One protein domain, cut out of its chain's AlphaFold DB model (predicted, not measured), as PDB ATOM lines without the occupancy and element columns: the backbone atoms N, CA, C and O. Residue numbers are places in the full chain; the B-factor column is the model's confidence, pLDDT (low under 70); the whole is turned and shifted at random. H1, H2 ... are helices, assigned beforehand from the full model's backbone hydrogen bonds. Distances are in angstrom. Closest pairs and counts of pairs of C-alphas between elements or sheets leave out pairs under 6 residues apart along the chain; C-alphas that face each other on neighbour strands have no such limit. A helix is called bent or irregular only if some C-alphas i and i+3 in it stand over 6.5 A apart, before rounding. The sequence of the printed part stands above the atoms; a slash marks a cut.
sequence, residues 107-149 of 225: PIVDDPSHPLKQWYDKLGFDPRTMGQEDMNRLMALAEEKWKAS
ATOM      1  N   PRO A 107      39.496  12.809  28.560       83.44
ATOM      2  CA  PRO A 107      40.379  13.785  29.171       83.44
ATOM      3  C   PRO A 107      41.475  14.196  28.191       83.44
ATOM      4  O   PRO A 107      42.285  13.362  27.760       83.44
ATOM      5  N   ILE A 108      41.516  15.483  27.857       83.38
ATOM      6  CA  ILE A 108      42.612  16.055  27.086       83.38
ATOM      7  C   ILE A 108      43.760  16.323  28.059       83.38
ATOM      8  O   ILE A 108      43.664  17.152  28.962       83.38
ATOM      9  N   VAL A 109      44.858  15.584  27.885       84.50
ATOM     10  CA  VAL A 109      46.088  15.789  28.654       84.50
ATOM     11  C   VAL A 109      47.189  16.282  27.728       84.50
ATOM     12  O   VAL A 109      47.591  15.598  26.780       84.50
ATOM     13  N   ASP A 110      47.680  17.483  28.024       79.00
ATOM     14  CA  ASP A 110      48.694  18.152  27.210       79.00
ATOM     15  C   ASP A 110      50.119  17.743  27.567       79.00
ATOM     16  O   ASP A 110      50.985  17.772  26.693       79.00
ATOM     17  N   ASP A 111      50.358  17.302  28.805       85.94
ATOM     18  CA  ASP A 111      51.672  16.843  29.254       85.94
ATOM     19  C   ASP A 111      52.111  15.575  28.482       85.94
ATOM     20  O   ASP A 111      51.495  14.514  28.645       85.94
ATOM     21  N   PRO A 112      53.190  15.637  27.672       84.44
ATOM     22  CA  PRO A 112      53.718  14.482  26.933       84.44
ATOM     23  C   PRO A 112      54.230  13.357  27.845       84.44
ATOM     24  O   PRO A 112      54.342  12.197  27.440       84.44
ATOM     25  N   SER A 113      54.558  13.692  29.092       88.06
ATOM     26  CA  SER A 113      55.059  12.760  30.105       88.06
ATOM     27  C   SER A 113      53.932  11.933  30.727       88.06
ATOM     28  O   SER A 113      54.194  10.943  31.413       88.06
ATOM     29  N   HIS A 114      52.678  12.332  30.505       86.62
ATOM     30  CA  HIS A 114      51.536  11.719  31.150       86.62
ATOM     31  C   HIS A 114      51.235  10.329  30.556       86.62
ATOM     32  O   HIS A 114      51.109  10.198  29.332       86.62
ATOM     33  N   PRO A 115      51.023   9.285  31.385       88.00
ATOM     34  CA  PRO A 115      50.779   7.918  30.910       88.00
ATOM     35  C   PRO A 115      49.604   7.797  29.934       88.00
ATOM     36  O   PRO A 115      49.660   7.022  28.982       88.00
ATOM     37  N   LEU A 116      48.545   8.586  30.149       83.81
ATOM     38  CA  LEU A 116      47.369   8.596  29.275       83.81
ATOM     39  C   LEU A 116      47.691   9.142  27.874       83.81
ATOM     40  O   LEU A 116      47.247   8.567  26.886       83.81
ATOM     41  N   LYS A 117      48.511  10.199  27.780       85.38
ATOM     42  CA  LYS A 117      48.914  10.791  26.499       85.38
ATOM     43  C   LYS A 117      49.812   9.838  25.713       85.38
ATOM     44  O   LYS A 117      49.532   9.556  24.557       85.38
ATOM     45  N   GLN A 118      50.794   9.228  26.376       88.81
ATOM     46  CA  GLN A 118      51.655   8.207  25.761       88.81
ATOM     47  C   GLN A 118      50.861   7.003  25.239       88.81
ATOM     48  O   GLN A 118      51.207   6.412  24.215       88.81
ATOM     49  N   TRP A 119      49.798   6.617  25.949       84.12
ATOM     50  CA  TRP A 119      48.910   5.547  25.512       84.12
ATOM     51  C   TRP A 119      48.083   5.942  24.281       84.12
ATOM     52  O   TRP A 119      48.039   5.166  23.326       84.12
ATOM     53  N   TYR A 120      47.503   7.148  24.263       86.81
ATOM     54  CA  TYR A 120      46.810   7.705  23.095       86.81
ATOM     55  C   TYR A 120      47.729   7.796  21.867       86.81
ATOM     56  O   TYR A 120      47.396   7.256  20.809       86.81
ATOM     57  N   ASP A 121      48.935   8.346  22.031       85.94
ATOM     58  CA  ASP A 121      49.927   8.477  20.959       85.94
ATOM     59  C   ASP A 121      50.315   7.107  20.381       85.94
ATOM     60  O   ASP A 121      50.411   6.928  19.167       85.94
ATOM     61  N   LYS A 122      50.477   6.093  21.241       85.75
ATOM     62  CA  LYS A 122      50.783   4.718  20.822       85.75
ATOM     63  C   LYS A 122      49.657   4.075  20.009       85.75
ATOM     64  O   LYS A 122      49.932   3.242  19.144       85.75
ATOM     65  N   LEU A 123      48.404   4.414  20.305       81.81
ATOM     66  CA  LEU A 123      47.243   3.956  19.542       81.81
ATOM     67  C   LEU A 123      47.054   4.738  18.235       81.81
ATOM     68  O   LEU A 123      46.331   4.264  17.360       81.81
ATOM     69  N   GLY A 124      47.698   5.903  18.097       83.75
ATOM     70  CA  GLY A 124      47.403   6.869  17.037       83.75
ATOM     71  C   GLY A 124      46.044   7.547  17.235       83.75
ATOM     72  O   GLY A 124      45.403   7.923  16.257       83.75
ATOM     73  N   PHE A 125      45.588   7.635  18.486       83.00
ATOM     74  CA  PHE A 125      44.327   8.250  18.875       83.00
ATOM     75  C   PHE A 125      44.591   9.668  19.378       83.00
ATOM     76  O   PHE A 125      45.450   9.859  20.233       83.00
ATOM     77  N   ASP A 126      43.842  10.652  18.884       83.38
ATOM     78  CA  ASP A 126      43.899  12.017  19.406       83.38
ATOM     79  C   ASP A 126      42.563  12.364  20.083       83.38
ATOM     80  O   ASP A 126      41.557  12.513  19.379       83.38
ATOM     81  N   PRO A 127      42.530  12.522  21.423       81.81
ATOM     82  CA  PRO A 127      41.304  12.825  22.156       81.81
ATOM     83  C   PRO A 127      40.677  14.156  21.739       81.81
ATOM     84  O   PRO A 127      39.481  14.330  21.933       81.81
ATOM     85  N   ARG A 128      41.440  15.086  21.147       82.62
ATOM     86  CA  ARG A 128      40.921  16.380  20.675       82.62
ATOM     87  C   ARG A 128      40.103  16.250  19.393       82.62
ATOM     88  O   ARG A 128      39.224  17.073  19.151       82.62
ATOM     89  N   THR A 129      40.388  15.244  18.567       81.56
ATOM     90  CA  THR A 129      39.784  15.104  17.231       81.56
ATOM     91  C   THR A 129      38.937  13.850  17.062       81.56
ATOM     92  O   THR A 129      38.034  13.846  16.233       81.56
ATOM     93  N   MET A 130      39.223  12.790  17.822       78.88
ATOM     94  CA  MET A 130      38.543  11.501  17.718       78.88
ATOM     95  C   MET A 130      37.556  11.310  18.870       78.88
ATOM     96  O   MET A 130      37.893  11.446  20.046       78.88
ATOM     97  N   GLY A 131      36.313  10.993  18.508       82.75
ATOM     98  CA  GLY A 131      35.234  10.722  19.455       82.75
ATOM     99  C   GLY A 131      35.192   9.264  19.924       82.75
ATOM    100  O   GLY A 131      36.042   8.440  19.582       82.75
ATOM    101  N   GLN A 132      34.155   8.925  20.697       78.75
ATOM    102  CA  GLN A 132      33.975   7.581  21.266       78.75
ATOM    103  C   GLN A 132      33.819   6.482  20.200       78.75
ATOM    104  O   GLN A 132      34.244   5.344  20.406       78.75
ATOM    105  N   GLU A 133      33.234   6.809  19.048       83.62
ATOM    106  CA  GLU A 133      33.039   5.864  17.944       83.62
ATOM    107  C   GLU A 133      34.367   5.418  17.317       83.62
ATOM    108  O   GLU A 133      34.590   4.220  17.125       83.62
ATOM    109  N   ASP A 134      35.279   6.358  17.063       82.69
ATOM    110  CA  ASP A 134      36.601   6.058  16.509       82.69
ATOM    111  C   ASP A 134      37.436   5.220  17.478       82.69
ATOM    112  O   ASP A 134      38.111   4.273  17.069       82.69
ATOM    113  N   MET A 135      37.331   5.500  18.777       81.50
ATOM    114  CA  MET A 135      37.983   4.694  19.803       81.50
ATOM    115  C   MET A 135      37.459   3.253  19.814       81.50
ATOM    116  O   MET A 135      38.242   2.300  19.838       81.50
ATOM    117  N   ASN A 136      36.138   3.071  19.731       85.62
ATOM    118  CA  ASN A 136      35.531   1.744  19.638       85.62
ATOM    119  C   ASN A 136      36.022   0.993  18.391       85.62
ATOM    120  O   ASN A 136      36.336  -0.196  18.467       85.62
ATOM    121  N   ARG A 137      36.159   1.689  17.258       87.38
ATOM    122  CA  ARG A 137      36.719   1.123  16.025       87.38
ATOM    123  C   ARG A 137      38.178   0.690  16.202       87.38
ATOM    124  O   ARG A 137      38.539  -0.404  15.766       87.38
ATOM    125  N   LEU A 138      39.019   1.512  16.833       85.94
ATOM    126  CA  LEU A 138      40.419   1.165  17.109       85.94
ATOM    127  C   LEU A 138      40.530  -0.046  18.042       85.94
ATOM    128  O   LEU A 138      41.345  -0.936  17.792       85.94
ATOM    129  N   MET A 139      39.683  -0.118  19.074       83.19
ATOM    130  CA  MET A 139      39.611  -1.283  19.959       83.19
ATOM    131  C   MET A 139      39.194  -2.548  19.207       83.19
ATOM    132  O   MET A 139      39.848  -3.575  19.368       83.19
ATOM    133  N   ALA A 140      38.184  -2.470  18.336       86.00
ATOM    134  CA  ALA A 140      37.751  -3.606  17.524       86.00
ATOM    135  C   ALA A 140      38.880  -4.124  16.615       86.00
ATOM    136  O   ALA A 140      39.158  -5.320  16.590       86.00
ATOM    137  N   LEU A 141      39.613  -3.226  15.947       87.38
ATOM    138  CA  LEU A 141      40.775  -3.601  15.131       87.38
ATOM    139  C   LEU A 141      41.897  -4.237  15.965       87.38
ATOM    140  O   LEU A 141      42.573  -5.162  15.508       87.38
ATOM    141  N   ALA A 142      42.134  -3.735  17.178       86.25
ATOM    142  CA  ALA A 142      43.115  -4.316  18.089       86.25
ATOM    143  C   ALA A 142      42.692  -5.721  18.550       86.25
ATOM    144  O   ALA A 142      43.525  -6.630  18.584       86.25
ATOM    145  N   GLU A 143      41.406  -5.917  18.846       85.69
ATOM    146  CA  GLU A 143      40.834  -7.209  19.218       85.69
ATOM    147  C   GLU A 143      40.913  -8.215  18.062       85.69
ATOM    148  O   GLU A 143      41.339  -9.350  18.273       85.69
ATOM    149  N   GLU A 144      40.597  -7.807  16.831       86.25
ATOM    150  CA  GLU A 144      40.739  -8.644  15.632       86.25
ATOM    151  C   GLU A 144      42.190  -9.080  15.409       86.25
ATOM    152  O   GLU A 144      42.466 -10.268  15.220       86.25
ATOM    153  N   LYS A 145      43.143  -8.142  15.500       87.38
ATOM    154  CA  LYS A 145      44.581  -8.454  15.410       87.38
ATOM    155  C   LYS A 145      45.016  -9.416  16.512       87.38
ATOM    156  O   LYS A 145      45.802 -10.333  16.265       87.38
ATOM    157  N   TRP A 146      44.511  -9.226  17.729       87.38
ATOM    158  CA  TRP A 146      44.789 -10.122  18.842       87.38
ATOM    159  C   TRP A 146      44.223 -11.525  18.587       87.38
ATOM    160  O   TRP A 146      44.992 -12.484  18.686       87.38
ATOM    161  N   LYS A 147      42.953 -11.650  18.172       85.00
ATOM    162  CA  LYS A 147      42.303 -12.920  17.794       85.00
ATOM    163  C   LYS A 147      43.079 -13.646  16.699       85.00
ATOM    164  O   LYS A 147      43.397 -14.820  16.865       85.00
ATOM    165  N   ALA A 148      43.494 -12.936  15.652       83.94
ATOM    166  CA  ALA A 148      44.310 -13.495  14.574       83.94
ATOM    167  C   ALA A 148      45.682 -14.014  15.054       83.94
ATOM    168  O   ALA A 148      46.225 -14.956  14.480       83.94
ATOM    169  N   SER A 149      46.245 -13.442  16.125       86.25
ATOM    170  CA  SER A 149      47.538 -13.872  16.681       86.25
ATOM    171  C   SER A 149      47.471 -15.141  17.545       86.25
ATOM    172  O   SER A 149      48.511 -15.724  17.858       86.25
TER     173      SER A 149
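This is residues 107 to 149 of the 225 residues of an uncharacterized protein of Rhizobium sp. NXC24 (UniProt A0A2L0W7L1). One long helix, H2, runs out as an arm from a small head made of the short helix H1, the loop between the helices and the lead-in residues 107 to 114. H1 comes near H2 with its last residue, at a wide angle, and residues 143 to 149 of H2 stick out free. The printed part has 43 residues with two named helices, H1 then H2, and no named strand; its class is all helix. It is loose, with a radius of gyration of the C-alphas of 11.6 A, and elongated, with spans of 34 by 20 by 12 A.

Start with H2, residues 132 to 149, the longest helix. H1, residues 115 to 123, is close to it but not clearly touching, with 1 pair of C-alphas within 8 A. Look there at the C-alphas of Leu 123 and Leu 138, the closest of the two helices, 7.8 A apart. The helices run the same way at a steep tilt of 68 degrees, only just short of about perpendicular, and their centres are 15.7 A apart. In both H1 and H2, every O i to N i+4 pair is within hydrogen-bond range.

Find C-alpha 132 at (33.975, 7.581, 21.266); from there H2 runs 25.8 A to C-alpha 149 at (47.538, -13.872, 16.681). Then find C-alpha 115 at (50.779, 7.918, 30.910), where H1 begins; it runs 12.5 A to C-alpha 123. Neither helix is bent.

The two C-alphas farthest apart are those of Asp 111 and Ala 148, at 34.5 A. The link from H1 to H2, 8 residues, is short, and the printed part has no cut. The mean pLDDT of the printed part is 84.5, and no printed residue is under 70.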